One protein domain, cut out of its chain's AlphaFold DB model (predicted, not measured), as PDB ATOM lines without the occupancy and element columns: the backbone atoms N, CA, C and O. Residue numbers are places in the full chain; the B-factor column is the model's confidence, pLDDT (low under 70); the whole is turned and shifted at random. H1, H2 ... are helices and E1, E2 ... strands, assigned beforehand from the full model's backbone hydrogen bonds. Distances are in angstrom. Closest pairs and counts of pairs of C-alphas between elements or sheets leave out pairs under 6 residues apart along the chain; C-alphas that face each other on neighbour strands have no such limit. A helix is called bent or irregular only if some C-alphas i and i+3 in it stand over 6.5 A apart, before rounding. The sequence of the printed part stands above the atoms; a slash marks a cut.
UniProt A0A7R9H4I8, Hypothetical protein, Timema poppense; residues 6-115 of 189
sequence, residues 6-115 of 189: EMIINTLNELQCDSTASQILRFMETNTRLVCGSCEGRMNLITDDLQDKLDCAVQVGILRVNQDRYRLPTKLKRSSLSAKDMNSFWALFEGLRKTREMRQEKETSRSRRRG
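Overview. This is residues 6 to 115 of the 189 residues of the protein "Hypothetical protein" of Timema poppense (UniProt A0A7R9H4I8). A small body of three crossed helices, H1, H2 and H3, with a tiny hairpin of two strands, E1 and E2, bears a long arm: helix H4 packs on H3 with residues 85 to 96, and its residues 98 to 115 stick out free. H3 has its centre nearest to the middle of the whole. The printed part has 110 residues, with four named helices and two named strands in the order H1, H2, H3, E1, E2, H4; the sheet E1 - E2 is antiparallel and the class is mostly helix. The whole is loose, with a radius of gyration of the C-alphas of 16.5 A, and elongated, spanning 54 by 34 by 26 A.

Arrangement. H1, residues 6 to 14, touches H2, residues 20 to 36, which touches H1 with its residues 27 to 31 alone; the closest C-alphas, of Thr 11 and Phe 27, are 6.8 A apart. They run opposite ways at a steep tilt of 47 degrees. H2, with residues 28 to 32 alone, touches residues 43 to 50 of H3, residues 43 to 60, opposite ways at a steep tilt of 67 degrees; the closest C-alphas, of Thr 32 and Ile 46, are 6.7 A apart. H1 and H3 are near each other, with 5 pairs of C-alphas within 10 A. E1, residues 64 to 66, and E2, residues 69 to 71, form a hairpin: N 64 and O 71 are 2.8 A apart and N 66 and O 69 2.9 A, both within hydrogen-bond range. The closest C-alphas of H2 and E2, of Thr 20 and Arg 69, are 6.5 A apart; those of H3 and E1, of Val 58 and Arg 64, are 5.6 A apart. H4, residues 83 to 115, touches residues 52 to 60 of H3, opposite ways at a steep tilt of 47 degrees, with the C-alphas of Cys 56 and Phe 89 closest at 5.9 A. H4 is apart from H1, H2 and E1. Every O i to N i+4 pair is within hydrogen-bond range in H1, H3 and H4; in H2 11 of 13 are.

Along the chain. H1 begins at C-alpha 6 (-16.500, 40.615, -11.941) and is 12.3 A long. H2 measures 25.1 A and H3 25.6 A; H2 is neither bent nor irregular, but only just: C-alphas 21 and 24 are 6.5 A apart. E1 measures 6.4 A and E2 6.2 A. H4 runs 48.3 A, from C-alpha 83 (-21.098, 39.602, -1.417) to C-alpha 115 (-56.291, 52.102, -32.010).

Size, cuts and confidence. The C-alphas farthest apart, of Lys 77 and Gly 115, are 55.7 A apart. The printed part has no cut, and its long link is E2 to H4, 11 residues. Mean pLDDT of the printed part is 70.6; residues 14 to 26, 31 to 47, 68, 74 to 80 and 105 to 115 are under 70.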
ATOM      1  N   GLU A   6     -17.869  41.140 -11.865       80.25
ATOM      2  CA  GLU A   6     -16.500  40.615 -11.941       80.25
ATOM      3  C   GLU A   6     -15.921  40.716 -13.355       80.25
ATOM      4  O   GLU A   6     -14.773  41.127 -13.519       80.25
ATOM      5  N   MET A   7     -16.724  40.419 -14.386       76.81
ATOM      6  CA  MET A   7     -16.313  40.614 -15.780       76.81
ATOM      7  C   MET A   7     -15.998  42.086 -16.057       76.81
ATOM      8  O   MET A   7     -14.959  42.380 -16.636       76.81
ATOM      9  N   ILE A   8     -16.823  43.014 -15.562       76.50
ATOM     10  CA  ILE A   8     -16.589  44.462 -15.692       76.50
ATOM     11  C   ILE A   8     -15.239  44.858 -15.071       76.50
ATOM     12  O   ILE A   8     -14.461  45.585 -15.691       76.50
ATOM     13  N   ILE A   9     -14.929  44.360 -13.869       76.12
ATOM     14  CA  ILE A   9     -13.647  44.618 -13.198       76.12
ATOM     15  C   ILE A   9     -12.479  44.048 -14.006       76.12
ATOM     16  O   ILE A   9     -11.477  44.737 -14.205       76.12
ATOM     17  N   ASN A  10     -12.596  42.808 -14.480       75.75
ATOM     18  CA  ASN A  10     -11.543  42.143 -15.244       75.75
ATOM     19  C   ASN A  10     -11.267  42.872 -16.559       75.75
ATOM     20  O   ASN A  10     -10.119  43.204 -16.841       75.75
ATOM     21  N   THR A  11     -12.309  43.240 -17.305       73.94
ATOM     22  CA  THR A  11     -12.147  43.957 -18.572       73.94
ATOM     23  C   THR A  11     -11.596  45.373 -18.368       73.94
ATOM     24  O   THR A  11     -10.793  45.832 -19.173       73.94
ATOM     25  N   LEU A  12     -11.943  46.071 -17.279       73.00
ATOM     26  CA  LEU A  12     -11.314  47.362 -16.950       73.00
ATOM     27  C   LEU A  12      -9.848  47.220 -16.527       73.00
ATOM     28  O   LEU A  12      -9.049  48.108 -16.818       73.00
ATOM     29  N   ASN A  13      -9.486  46.127 -15.852       72.38
ATOM     30  CA  ASN A  13      -8.093  45.822 -15.531       72.38
ATOM     31  C   ASN A  13      -7.270  45.511 -16.787       72.38
ATOM     32  O   ASN A  13      -6.119  45.929 -16.864       72.38
ATOM     33  N   GLU A  14      -7.852  44.812 -17.761       69.88
ATOM     34  CA  GLU A  14      -7.213  44.530 -19.052       69.88
ATOM     35  C   GLU A  14      -7.085  45.785 -19.929       69.88
ATOM     36  O   GLU A  14      -6.116  45.935 -20.668       69.88
ATOM     37  N   LEU A  15      -8.034  46.719 -19.827       67.88
ATOM     38  CA  LEU A  15      -8.086  47.938 -20.639       67.88
ATOM     39  C   LEU A  15      -7.349  49.142 -20.036       67.88
ATOM     40  O   LEU A  15      -7.591  50.265 -20.483       67.88
ATOM     41  N   GLN A  16      -6.439  48.949 -19.074       61.62
ATOM     42  CA  GLN A  16      -5.583  50.006 -18.503       61.62
ATOM     43  C   GLN A  16      -4.561  50.596 -19.513       61.62
ATOM     44  O   GLN A  16      -3.386  50.745 -19.202       61.62
ATOM     45  N   CYS A  17      -4.996  50.965 -20.721       50.41
ATOM     46  CA  CYS A  17      -4.205  51.635 -21.756       50.41
ATOM     47  C   CYS A  17      -4.573  53.126 -21.859       50.41
ATOM     48  O   CYS A  17      -5.746  53.488 -21.826       50.41
ATOM     49  N   ASP A  18      -3.575  53.985 -22.041       49.59
ATOM     50  CA  ASP A  18      -3.526  55.401 -21.641       49.59
ATOM     51  C   ASP A  18      -4.551  56.412 -22.222       49.59
ATOM     52  O   ASP A  18      -4.626  57.545 -21.729       49.59
ATOM     53  N   SER A  19      -5.414  56.074 -23.193       48.94
ATOM     54  CA  SER A  19      -6.282  57.070 -23.864       48.94
ATOM     55  C   SER A  19      -7.763  57.091 -23.414       48.94
ATOM     56  O   SER A  19      -8.422  56.065 -23.264       48.94
ATOM     57  N   THR A  20      -8.299  58.306 -23.207       52.22
ATOM     58  CA  THR A  20      -9.609  58.650 -22.596       52.22
ATOM     59  C   THR A  20     -10.814  58.124 -23.358       52.22
ATOM     60  O   THR A  20     -11.682  57.472 -22.790       52.22
ATOM     61  N   ALA A  21     -10.880  58.450 -24.646       47.53
ATOM     62  CA  ALA A  21     -12.098  58.298 -25.434       47.53
ATOM     63  C   ALA A  21     -12.222  56.890 -26.029       47.53
ATOM     64  O   ALA A  21     -13.322  56.397 -26.261       47.53
ATOM     65  N   SER A  22     -11.092  56.208 -26.234       57.16
ATOM     66  CA  SER A  22     -11.070  54.845 -26.762       57.16
ATOM     67  C   SER A  22     -11.371  53.792 -25.698       57.16
ATOM     68  O   SER A  22     -11.761  52.692 -26.064       57.16
ATOM     69  N   GLN A  23     -11.213  54.097 -24.404       64.00
ATOM     70  CA  GLN A  23     -11.399  53.115 -23.333       64.00
ATOM     71  C   GLN A  23     -12.853  52.675 -23.166       64.00
ATOM     72  O   GLN A  23     -13.086  51.478 -23.079       64.00
ATOM     73  N   ILE A  24     -13.829  53.593 -23.154       63.66
ATOM     74  CA  ILE A  24     -15.245  53.211 -23.008       63.66
ATOM     75  C   ILE A  24     -15.720  52.445 -24.237       63.66
ATOM     76  O   ILE A  24     -16.306  51.378 -24.095       63.66
ATOM     77  N   LEU A  25     -15.420  52.941 -25.440       65.06
ATOM     78  CA  LEU A  25     -15.809  52.262 -26.676       65.06
ATOM     79  C   LEU A  25     -15.178  50.872 -26.775       65.06
ATOM     80  O   LEU A  25     -15.887  49.913 -27.059       65.06
ATOM     81  N   ARG A  26     -13.887  50.732 -26.444       68.50
ATOM     82  CA  ARG A  26     -13.224  49.420 -26.376       68.50
ATOM     83  C   ARG A  26     -13.771  48.558 -25.248       68.50
ATOM     84  O   ARG A  26     -13.922  47.367 -25.440       68.50
ATOM     85  N   PHE A  27     -14.108  49.123 -24.093       71.19
ATOM     86  CA  PHE A  27     -14.722  48.383 -22.992       71.19
ATOM     87  C   PHE A  27     -16.079  47.815 -23.395       71.19
ATOM     88  O   PHE A  27     -16.340  46.630 -23.179       71.19
ATOM     89  N   MET A  28     -16.917  48.637 -24.022       71.38
ATOM     90  CA  MET A  28     -18.208  48.212 -24.541       71.38
ATOM     91  C   MET A  28     -18.038  47.177 -25.650       71.38
ATOM     92  O   MET A  28     -18.716  46.154 -25.625       71.38
ATOM     93  N   GLU A  29     -17.102  47.386 -26.573       70.81
ATOM     94  CA  GLU A  29     -16.807  46.448 -27.655       70.81
ATOM     95  C   GLU A  29     -16.296  45.101 -27.123       70.81
ATOM     96  O   GLU A  29     -16.813  44.057 -27.513       70.81
ATOM     97  N   THR A  30     -15.345  45.101 -26.187       71.75
ATOM     98  CA  THR A  30     -14.780  43.886 -25.587       71.75
ATOM     99  C   THR A  30     -15.838  43.114 -24.806       71.75
ATOM    100  O   THR A  30     -15.993  41.915 -25.028       71.75
ATOM    101  N   ASN A  31     -16.626  43.778 -23.954       68.75
ATOM    102  CA  ASN A  31     -17.701  43.103 -23.218       68.75
ATOM    103  C   ASN A  31     -18.786  42.572 -24.156       68.75
ATOM    104  O   ASN A  31     -19.266  41.455 -23.978       68.75
ATOM    105  N   THR A  32     -19.141  43.328 -25.195       67.44
ATOM    106  CA  THR A  32     -20.137  42.882 -26.172       67.44
ATOM    107  C   THR A  32     -19.637  41.675 -26.969       67.44
ATOM    108  O   THR A  32     -20.378  40.702 -27.127       67.44
ATOM    109  N   ARG A  33     -18.364  41.675 -27.391       68.25
ATOM    110  CA  ARG A  33     -17.714  40.526 -28.046       68.25
ATOM    111  C   ARG A  33     -17.673  39.296 -27.137       68.25
ATOM    112  O   ARG A  33     -18.007  38.210 -27.602       68.25
ATOM    113  N   LEU A  34     -17.323  39.462 -25.857       67.75
ATOM    114  CA  LEU A  34     -17.277  38.371 -24.872       67.75
ATOM    115  C   LEU A  34     -18.653  37.729 -24.643       67.75
ATOM    116  O   LEU A  34     -18.749  36.525 -24.425       67.75
ATOM    117  N   VAL A  35     -19.723  38.522 -24.692       65.56
ATOM    118  CA  VAL A  35     -21.075  38.071 -24.329       65.56
ATOM    119  C   VAL A  35     -21.851  37.516 -25.517       65.56
ATOM    120  O   VAL A  35     -22.643  36.587 -25.344       65.56
ATOM    121  N   CYS A  36     -21.666  38.092 -26.706       56.84
ATOM    122  CA  CYS A  36     -22.497  37.791 -27.872       56.84
ATOM    123  C   CYS A  36     -21.762  37.116 -29.030       56.84
ATOM    124  O   CYS A  36     -22.424  36.685 -29.975       56.84
ATOM    125  N   GLY A  37     -20.431  36.998 -28.995       59.25
ATOM    126  CA  GLY A  37     -19.679  36.648 -30.201       59.25
ATOM    127  C   GLY A  37     -19.963  37.643 -31.337       59.25
ATOM    128  O   GLY A  37     -20.510  38.720 -31.107       59.25
ATOM    129  N   SER A  38     -19.596  37.298 -32.573       53.75
ATOM    130  CA  SER A  38     -19.713  38.156 -33.770       53.75
ATOM    131  C   SER A  38     -21.167  38.399 -34.234       53.75
ATOM    132  O   SER A  38     -21.514  38.137 -35.381       53.75
ATOM    133  N   CYS A  39     -22.051  38.862 -33.351       52.84
ATOM    134  CA  CYS A  39     -23.454  39.137 -33.653       52.84
ATOM    135  C   CYS A  39     -23.672  40.635 -33.919       52.84
ATOM    136  O   CYS A  39     -24.046  41.389 -33.020       52.84
ATOM    137  N   GLU A  40     -23.504  41.056 -35.173       54.38
ATOM    138  CA  GLU A  40     -23.662  42.451 -35.625       54.38
ATOM    139  C   GLU A  40     -25.083  43.032 -35.419       54.38
ATOM    140  O   GLU A  40     -25.258  44.245 -35.384       54.38
ATOM    141  N   GLY A  41     -26.111  42.198 -35.212       53.00
ATOM    142  CA  GLY A  41     -27.515  42.641 -35.172       53.00
ATOM    143  C   GLY A  41     -28.115  42.975 -33.798       53.00
ATOM    144  O   GLY A  41     -29.227  43.497 -33.746       53.00
ATOM    145  N   ARG A  42     -27.444  42.667 -32.677       55.28
ATOM    146  CA  ARG A  42     -27.982  42.904 -31.311       55.28
ATOM    147  C   ARG A  42     -27.240  43.981 -30.521       55.28
ATOM    148  O   ARG A  42     -27.607  44.242 -29.377       55.28
ATOM    149  N   MET A  43     -26.244  44.616 -31.139       56.09
ATOM    150  CA  MET A  43     -25.343  45.584 -30.508       56.09
ATOM    151  C   MET A  43     -26.095  46.648 -29.696       56.09
ATOM    152  O   MET A  43     -25.799  46.819 -28.523       56.09
ATOM    153  N   ASN A  44     -27.135  47.270 -30.262       59.41
ATOM    154  CA  ASN A  44     -27.835  48.394 -29.622       59.41
ATOM    155  C   ASN A  44     -28.565  48.027 -28.312       59.41
ATOM    156  O   ASN A  44     -28.657  48.839 -27.400       59.41
ATOM    157  N   LEU A  45     -29.094  46.804 -28.196       59.06
ATOM    158  CA  LEU A  45     -29.748  46.352 -26.958       59.06
ATOM    159  C   LEU A  45     -28.717  45.984 -25.887       59.06
ATOM    160  O   LEU A  45     -28.956  46.181 -24.699       59.06
ATOM    161  N   ILE A  46     -27.569  45.462 -26.320       63.12
ATOM    162  CA  ILE A  46     -26.467  45.075 -25.438       63.12
ATOM    163  C   ILE A  46     -25.763  46.320 -24.898       63.12
ATOM    164  O   ILE A  46     -25.373  46.334 -23.736       63.12
ATOM    165  N   THR A  47     -25.653  47.381 -25.702       68.38
ATOM    166  CA  THR A  47     -25.087  48.658 -25.258       68.38
ATOM    167  C   THR A  47     -25.935  49.309 -24.173       68.38
ATOM    168  O   THR A  47     -25.367  49.791 -23.198       68.38
ATOM    169  N   ASP A  48     -27.265  49.269 -24.285       74.62
ATOM    170  CA  ASP A  48     -28.156  49.844 -23.268       74.62
ATOM    171  C   ASP A  48     -28.119  49.049 -21.955       74.62
ATOM    172  O   ASP A  48     -28.087  49.635 -20.877       74.62
ATOM    173  N   ASP A  49     -28.118  47.714 -22.038       77.94
ATOM    174  CA  ASP A  49     -28.055  46.840 -20.859       77.94
ATOM    175  C   ASP A  49     -26.705  46.965 -20.140       77.94
ATOM    176  O   ASP A  49     -26.635  47.063 -18.914       77.94
ATOM    177  N   LEU A  50     -25.616  47.026 -20.911       78.44
ATOM    178  CA  LEU A  50     -24.276  47.243 -20.383       78.44
ATOM    179  C   LEU A  50     -24.132  48.631 -19.752       78.44
ATOM    180  O   LEU A  50     -23.504  48.751 -18.702       78.44
ATOM    181  N   GLN A  51     -24.723  49.663 -20.354       80.69
ATOM    182  CA  GLN A  51     -24.710  51.011 -19.795       80.69
ATOM    183  C   GLN A  51     -25.458  51.060 -18.452       80.69
ATOM    184  O   GLN A  51     -24.904  51.561 -17.475       80.69
ATOM    185  N   ASP A  52     -26.643  50.448 -18.357       84.50
ATOM    186  CA  ASP A  52     -27.392  50.347 -17.095       84.50
ATOM    187  C   ASP A  52     -26.582  49.597 -16.017       84.50
ATOM    188  O   ASP A  52     -26.569  49.983 -14.842       84.50
ATOM    189  N   LYS A  53     -25.863  48.536 -16.405       84.56
ATOM    190  CA  LYS A  53     -24.967  47.790 -15.507       84.56
ATOM    191  C   LYS A  53     -23.782  48.631 -15.044       84.56
ATOM    192  O   LYS A  53     -23.440  48.597 -13.864       84.56
ATOM    193  N   LEU A  54     -23.165  49.411 -15.928       83.50
ATOM    194  CA  LEU A  54     -22.086  50.327 -15.554       83.50
ATOM    195  C   LEU A  54     -22.574  51.388 -14.565       83.50
ATOM    196  O   LEU A  54     -21.919  51.614 -13.547       83.50
ATOM    197  N   ASP A  55     -23.752  51.960 -14.799       83.88
ATOM    198  CA  ASP A  55     -24.356  52.939 -13.897       83.88
ATOM    199  C   ASP A  55     -24.658  52.327 -12.520       83.88
ATOM    200  O   ASP A  55     -24.363  52.940 -11.490       83.88
ATOM    201  N   CYS A  56     -25.161  51.088 -12.472       86.88
ATOM    202  CA  CYS A  56     -25.339  50.353 -11.215       86.88
ATOM    203  C   CYS A  56     -24.005  50.145 -10.489       86.88
ATOM    204  O   CYS A  56     -23.908  50.383  -9.286       86.88
ATOM    205  N   ALA A  57     -22.956  49.743 -11.210       84.81
ATOM    206  CA  ALA A  57     -21.632  49.547 -10.627       84.81
ATOM    207  C   ALA A  57     -21.048  50.854 -10.061       84.81
ATOM    208  O   ALA A  57     -20.388  50.831  -9.020       84.81
ATOM    209  N   VAL A  58     -21.328  52.001 -10.688       84.69
ATOM    210  CA  VAL A  58     -20.957  53.323 -10.159       84.69
ATOM    211  C   VAL A  58     -21.748  53.658  -8.893       84.69
ATOM    212  O   VAL A  58     -21.159  54.096  -7.907       84.69
ATOM    213  N   GLN A  59     -23.061  53.412  -8.877       85.06
ATOM    214  CA  GLN A  59     -23.915  53.703  -7.717       85.06
ATOM    215  C   GLN A  59     -23.559  52.867  -6.481       85.06
ATOM    216  O   GLN A  59     -23.576  53.387  -5.367       85.06
ATOM    217  N   VAL A  60     -23.201  51.594  -6.667       85.12
ATOM    218  CA  VAL A  60     -22.743  50.714  -5.573       85.12
ATOM    219  C   VAL A  60     -21.321  51.067  -5.115       85.12
ATOM    220  O   VAL A  60     -20.889  50.656  -4.043       85.12
ATOM    221  N   GLY A  61     -20.585  51.866  -5.893       81.06
ATOM    222  CA  GLY A  61     -19.205  52.242  -5.592       81.06
ATOM    223  C   GLY A  61     -18.170  51.199  -6.020       81.06
ATOM    224  O   GLY A  61     -17.009  51.304  -5.623       81.06
ATOM    225  N   ILE A  62     -18.569  50.229  -6.851       83.12
ATOM    226  CA  ILE A  62     -17.671  49.274  -7.523       83.12
ATOM    227  C   ILE A  62     -16.822  50.013  -8.564       83.12
ATOM    228  O   ILE A  62     -15.640  49.715  -8.727       83.12
ATOM    229  N   LEU A  63     -17.408  51.012  -9.234       82.19
ATOM    230  CA  LEU A  63     -16.743  51.888 -10.196       82.19
ATOM    231  C   LEU A  63     -16.794  53.353  -9.759       82.19
ATOM    232  O   LEU A  63     -17.679  53.785  -9.024       82.19
ATOM    233  N   ARG A  64     -15.848  54.145 -10.263       81.19
ATOM    234  CA  ARG A  64     -15.872  55.610 -10.215       81.19
ATOM    235  C   ARG A  64     -15.824  56.172 -11.623       81.19
ATOM    236  O   ARG A  64     -15.091  55.657 -12.460       81.19
ATOM    237  N   VAL A  65     -16.550  57.261 -11.851       79.00
ATOM    238  CA  VAL A  65     -16.483  58.023 -13.102       79.00
ATOM    239  C   VAL A  65     -15.606  59.246 -12.877       79.00
ATOM    240  O   VAL A  65     -15.904  60.068 -12.016       79.00
ATOM    241  N   ASN A  66     -14.525  59.360 -13.642       75.38
ATOM    242  CA  ASN A  66     -13.634  60.518 -13.653       75.38
ATOM    243  C   ASN A  66     -13.432  60.971 -15.098       75.38
ATOM    244  O   ASN A  66     -12.869  60.205 -15.875       75.38
ATOM    245  N   GLN A  67     -13.830  62.204 -15.437       70.25
ATOM    246  CA  GLN A  67     -13.638  62.784 -16.780       70.25
ATOM    247  C   GLN A  67     -14.086  61.828 -17.902       70.25
ATOM    248  O   GLN A  67     -13.299  61.483 -18.782       70.25
ATOM    249  N   ASP A  68     -15.317  61.324 -17.794       68.12
ATOM    250  CA  ASP A  68     -15.892  60.351 -18.731       68.12
ATOM    251  C   ASP A  68     -15.078  59.051 -18.863       68.12
ATOM    252  O   ASP A  68     -15.080  58.406 -19.906       68.12
ATOM    253  N   ARG A  69     -14.363  58.641 -17.806       70.00
ATOM    254  CA  ARG A  69     -13.714  57.325 -17.712       70.00
ATOM    255  C   ARG A  69     -14.226  56.553 -16.506       70.00
ATOM    256  O   ARG A  69     -14.204  57.074 -15.388       70.00
ATOM    257  N   TYR A  70     -14.574  55.286 -16.708       75.50
ATOM    258  CA  TYR A  70     -14.772  54.348 -15.606       75.50
ATOM    259  C   TYR A  70     -13.416  53.910 -15.055       75.50
ATOM    260  O   TYR A  70     -12.524  53.504 -15.798       75.50
ATOM    261  N   ARG A  71     -13.250  53.999 -13.739       73.81
ATOM    262  CA  ARG A  71     -12.057  53.543 -13.027       73.81
ATOM    263  C   ARG A  71     -12.452  52.695 -11.834       73.81
ATOM    264  O   ARG A  71     -13.439  52.981 -11.156       73.81
ATOM    265  N   LEU A  72     -11.628  51.698 -11.542       73.81
ATOM    266  CA  LEU A  72     -11.722  50.965 -10.289       73.81
ATOM    267  C   LEU A  72     -11.261  51.875  -9.137       73.81
ATOM    268  O   LEU A  72     -10.229  52.545  -9.262       73.81
ATOM    269  N   PRO A  73     -12.002  51.942  -8.018       72.19
ATOM    270  CA  PRO A  73     -11.534  52.609  -6.815       72.19
ATOM    271  C   PRO A  73     -10.203  51.995  -6.373       72.19
ATOM    272  O   PRO A  73     -10.084  50.779  -6.283       72.19
ATOM    273  N   THR A  74      -9.229  52.824  -5.994       64.19
ATOM    274  CA  THR A  74      -7.905  52.377  -5.509       64.19
ATOM    275  C   THR A  74      -7.962  51.451  -4.289       64.19
ATOM    276  O   THR A  74      -6.992  50.759  -3.998       64.19
ATOM    277  N   LYS A  75      -9.094  51.417  -3.574       61.12
ATOM    278  CA  LYS A  75      -9.337  50.531  -2.427       61.12
ATOM    279  C   LYS A  75      -9.922  49.166  -2.808       61.12
ATOM    280  O   LYS A  75      -9.877  48.259  -1.982       61.12
ATOM    281  N   LEU A  76     -10.464  49.007  -4.019       62.84
ATOM    282  CA  LEU A  76     -10.944  47.717  -4.505       62.84
ATOM    283  C   LEU A  76      -9.734  46.926  -5.016       62.84
ATOM    284  O   LEU A  76      -9.218  47.178  -6.104       62.84
ATOM    285  N   LYS A  77      -9.237  45.981  -4.210       56.81
ATOM    286  CA  LYS A  77      -8.246  45.014  -4.694       56.81
ATOM    287  C   LYS A  77      -8.915  44.086  -5.715       56.81
ATOM    288  O   LYS A  77     -10.104  43.804  -5.597       56.81
ATOM    289  N   ARG A  78      -8.120  43.588  -6.673       54.09
ATOM    290  CA  ARG A  78      -8.481  42.723  -7.826       54.09
ATOM    291  C   ARG A  78      -9.412  41.525  -7.542       54.09
ATOM    292  O   ARG A  78      -9.839  40.888  -8.491       54.09
ATOM    293  N   SER A  79      -9.715  41.202  -6.288       54.78
ATOM    294  CA  SER A  79     -10.407  39.976  -5.880       54.78
ATOM    295  C   SER A  79     -11.453  40.150  -4.772       54.78
ATOM    296  O   SER A  79     -11.962  39.151  -4.275       54.78
ATOM    297  N   SER A  80     -11.792  41.373  -4.349       64.25
ATOM    298  CA  SER A  80     -12.694  41.566  -3.203       64.25
ATOM    299  C   SER A  80     -13.918  42.412  -3.547       64.25
ATOM    300  O   SER A  80     -14.143  43.461  -2.943       64.25
ATOM    301  N   LEU A  81     -14.718  41.960  -4.514       73.94
ATOM    302  CA  LEU A  81     -16.134  42.325  -4.515       73.94
ATOM    303  C   LEU A  81     -16.759  41.652  -3.296       73.94
ATOM    304  O   LEU A  81     -16.737  40.426  -3.182       73.94
ATOM    305  N   SER A  82     -17.273  42.434  -2.349       82.88
ATOM    306  CA  SER A  82     -17.983  41.821  -1.235       82.88
ATOM    307  C   SER A  82     -19.296  41.223  -1.746       82.88
ATOM    308  O   SER A  82     -19.921  41.753  -2.670       82.88
ATOM    309  N   ALA A  83     -19.773  40.148  -1.113       82.56
ATOM    310  CA  ALA A  83     -21.098  39.602  -1.417       82.56
ATOM    311  C   ALA A  83     -22.201  40.671  -1.276       82.56
ATOM    312  O   ALA A  83     -23.204  40.645  -1.986       82.56
ATOM    313  N   LYS A  84     -21.991  41.659  -0.395       84.25
ATOM    314  CA  LYS A  84     -22.884  42.805  -0.222       84.25
ATOM    315  C   LYS A  84     -22.901  43.718  -1.450       84.25
ATOM    316  O   LYS A  84     -23.983  44.150  -1.844       84.25
ATOM    317  N   ASP A  85     -21.750  43.987  -2.059       83.75
ATOM    318  CA  ASP A  85     -21.657  44.817  -3.268       83.75
ATOM    319  C   ASP A  85     -22.304  44.105  -4.457       83.75
ATOM    320  O   ASP A  85     -23.091  44.706  -5.184       83.75
ATOM    321  N   MET A  86     -22.068  42.797  -4.590       84.81
ATOM    322  CA  MET A  86     -22.710  41.960  -5.609       84.81
ATOM    323  C   MET A  86     -24.234  41.941  -5.458       84.81
ATOM    324  O   MET A  86     -24.959  42.169  -6.426       84.81
ATOM    325  N   ASN A  87     -24.737  41.736  -4.240       87.31
ATOM    326  CA  ASN A  87     -26.177  41.737  -3.986       87.31
ATOM    327  C   ASN A  87     -26.800  43.119  -4.225       87.31
ATOM    328  O   ASN A  87     -27.878  43.214  -4.807       87.31
ATOM    329  N   SER A  88     -26.118  44.192  -3.814       86.94
ATOM    330  CA  SER A  88     -26.590  45.568  -4.022       86.94
ATOM    331  C   SER A  88     -26.629  45.928  -5.507       86.94
ATOM    332  O   SER A  88     -27.577  46.563  -5.963       86.94
ATOM    333  N   PHE A  89     -25.633  45.471  -6.270       89.44
ATOM    334  CA  PHE A  89     -25.584  45.628  -7.718       89.44
ATOM    335  C   PHE A  89     -26.790  44.974  -8.392       89.44
ATOM    336  O   PHE A  89     -27.519  45.643  -9.124       89.44
ATOM    337  N   TRP A  90     -27.040  43.692  -8.110       89.75
ATOM    338  CA  TRP A  90     -28.148  42.965  -8.732       89.75
ATOM    339  C   TRP A  90     -29.508  43.520  -8.316       89.75
ATOM    340  O   TRP A  90     -30.387  43.656  -9.163       89.75
ATOM    341  N   ALA A  91     -29.666  43.920  -7.051       89.31
ATOM    342  CA  ALA A  91     -30.900  44.536  -6.572       89.31
ATOM    343  C   ALA A  91     -31.217  45.857  -7.298       89.31
ATOM    344  O   ALA A  91     -32.364  46.083  -7.692       89.31
ATOM    345  N   LEU A  92     -30.213  46.719  -7.507       88.50
ATOM    346  CA  LEU A  92     -30.386  47.968  -8.258       88.50
ATOM    347  C   LEU A  92     -30.699  47.701  -9.730       88.50
ATOM    348  O   LEU A  92     -31.651  48.269 -10.269       88.50
ATOM    349  N   PHE A  93     -29.944  46.801 -10.354       87.38
ATOM    350  CA  PHE A  93     -30.127  46.461 -11.759       87.38
ATOM    351  C   PHE A  93     -31.508  45.847 -12.027       87.38
ATOM    352  O   PHE A  93     -32.212  46.257 -12.953       87.38
ATOM    353  N   GLU A  94     -31.970  44.934 -11.172       87.62
ATOM    354  CA  GLU A  94     -33.304  44.346 -11.296       87.62
ATOM    355  C   GLU A  94     -34.414  45.393 -11.092       87.62
ATOM    356  O   GLU A  94     -35.445  45.361 -11.772       87.62
ATOM    357  N   GLY A  95     -34.192  46.371 -10.207       85.50
ATOM    358  CA  GLY A  95     -35.075  47.526 -10.038       85.50
ATOM    359  C   GLY A  95     -35.186  48.392 -11.301       85.50
ATOM    360  O   GLY A  95     -36.295  48.776 -11.698       85.50
ATOM    361  N   LEU A  96     -34.062  48.661 -11.973       83.62
ATOM    362  CA  LEU A  96     -34.045  49.379 -13.254       83.62
ATOM    363  C   LEU A  96     -34.776  48.589 -14.345       83.62
ATOM    364  O   LEU A  96     -35.630  49.154 -15.038       83.62
ATOM    365  N   ARG A  97     -34.530  47.275 -14.436       83.31
ATOM    366  CA  ARG A  97     -35.188  46.397 -15.413       83.31
ATOM    367  C   ARG A  97     -36.709  46.396 -15.246       83.31
ATOM    368  O   ARG A  97     -37.431  46.680 -16.203       83.31
ATOM    369  N   LYS A  98     -37.204  46.211 -14.016       82.31
ATOM    370  CA  LYS A  98     -38.643  46.270 -13.683       82.31
ATOM    371  C   LYS A  98     -39.263  47.625 -14.039       82.31
ATOM    372  O   LYS A  98     -40.390  47.696 -14.533       82.31
ATOM    373  N   THR A  99     -38.527  48.717 -13.834       80.56
ATOM    374  CA  THR A  99     -38.989  50.067 -14.196       80.56
ATOM    375  C   THR A  99     -39.110  50.238 -15.714       80.56
ATOM    376  O   THR A  99     -40.064  50.861 -16.190       80.56
ATOM    377  N   ARG A 100     -38.171  49.675 -16.486       77.19
ATOM    378  CA  ARG A 100     -38.183  49.691 -17.957       77.19
ATOM    379  C   ARG A 100     -39.352  48.872 -18.512       77.19
ATOM    380  O   ARG A 100     -40.106  49.388 -19.337       77.19
ATOM    381  N   GLU A 101     -39.563  47.665 -17.991       77.56
ATOM    382  CA  GLU A 101     -40.701  46.798 -18.340       77.56
ATOM    383  C   GLU A 101     -42.044  47.504 -18.075       77.56
ATOM    384  O   GLU A 101     -42.886  47.609 -18.968       77.56
ATOM    385  N   MET A 102     -42.207  48.124 -16.900       73.50
ATOM    386  CA  MET A 102     -43.429  48.863 -16.553       73.50
ATOM    387  C   MET A 102     -43.675  50.082 -17.463       73.50
ATOM    388  O   MET A 102     -44.824  50.457 -17.727       73.50
ATOM    389  N   ARG A 103     -42.614  50.747 -17.941       73.75
ATOM    390  CA  ARG A 103     -42.738  51.855 -18.906       73.75
ATOM    391  C   ARG A 103     -43.168  51.347 -20.282       73.75
ATOM    392  O   ARG A 103     -44.096  51.922 -20.852       73.75
ATOM    393  N   GLN A 104     -42.576  50.256 -20.764       71.12
ATOM    394  CA  GLN A 104     -42.957  49.635 -22.037       71.12
ATOM    395  C   GLN A 104     -44.404  49.121 -22.018       71.12
ATOM    396  O   GLN A 104     -45.152  49.310 -22.984       71.12
ATOM    397  N   GLU A 105     -44.856  48.548 -20.903       67.12
ATOM    398  CA  GLU A 105     -46.243  48.102 -20.740       67.12
ATOM    399  C   GLU A 105     -47.236  49.280 -20.788       67.12
ATOM    400  O   GLU A 105     -48.280  49.216 -21.447       67.12
ATOM    401  N   LYS A 106     -46.900  50.417 -20.164       64.25
ATOM    402  CA  LYS A 106     -47.725  51.639 -20.224       64.25
ATOM    403  C   LYS A 106     -47.790  52.232 -21.632       64.25
ATOM    404  O   LYS A 106     -48.820  52.799 -22.011       64.25
ATOM    405  N   GLU A 107     -46.723  52.112 -22.410       59.31
ATOM    406  CA  GLU A 107     -46.630  52.659 -23.764       59.31
ATOM    407  C   GLU A 107     -47.395  51.802 -24.787       59.31
ATOM    408  O   GLU A 107     -48.218  52.317 -25.552       59.31
ATOM    409  N   THR A 108     -47.259  50.478 -24.701       59.66
ATOM    410  CA  THR A 108     -48.053  49.519 -25.490       59.66
ATOM    411  C   THR A 108     -49.548  49.585 -25.145       59.66
ATOM    412  O   THR A 108     -50.402  49.554 -26.040       59.66
ATOM    413  N   SER A 109     -49.887  49.802 -23.872       56.66
ATOM    414  CA  SER A 109     -51.271  49.997 -23.416       56.66
ATOM    415  C   SER A 109     -51.895  51.308 -23.916       56.66
ATOM    416  O   SER A 109     -53.077  51.343 -24.278       56.66
ATOM    417  N   ARG A 110     -51.120  52.401 -23.995       55.06
ATOM    418  CA  ARG A 110     -51.575  53.678 -24.583       55.06
ATOM    419  C   ARG A 110     -51.786  53.577 -26.096       55.06
ATOM    420  O   ARG A 110     -52.742  54.165 -26.605       55.06
ATOM    421  N   SER A 111     -50.954  52.804 -26.792       53.16
ATOM    422  CA  SER A 111     -51.102  52.537 -28.228       53.16
ATOM    423  C   SER A 111     -52.398  51.769 -28.541       53.16
ATOM    424  O   SER A 111     -53.193  52.202 -29.382       53.16
ATOM    425  N   ARG A 112     -52.715  50.715 -27.771       51.59
ATOM    426  CA  ARG A 112     -53.968  49.943 -27.933       51.59
ATOM    427  C   ARG A 112     -55.238  50.766 -27.683       51.59
ATOM    428  O   ARG A 112     -56.239  50.549 -28.364       51.59
ATOM    429  N   ARG A 113     -55.198  51.748 -26.770       51.44
ATOM    430  CA  ARG A 113     -56.335  52.653 -26.501       51.44
ATOM    431  C   ARG A 113     -56.572  53.701 -27.594       51.44
ATOM    432  O   ARG A 113     -57.707  54.130 -27.776       51.44
ATOM    433  N   ARG A 114     -55.544  54.100 -28.354       48.22
ATOM    434  CA  ARG A 114     -55.718  54.992 -29.520       48.22
ATOM    435  C   ARG A 114     -56.143  54.245 -30.788       48.22
ATOM    436  O   ARG A 114     -56.784  54.846 -31.645       48.22
ATOM    437  N   GLY A 115     -55.851  52.947 -30.891       47.34
ATOM    438  CA  GLY A 115     -56.291  52.102 -32.010       47.34
ATOM    439  C   GLY A 115     -57.791  51.776 -32.015       47.34
ATOM    440  O   GLY A 115     -58.372  51.574 -33.077       47.34
TER     441      GLY A 115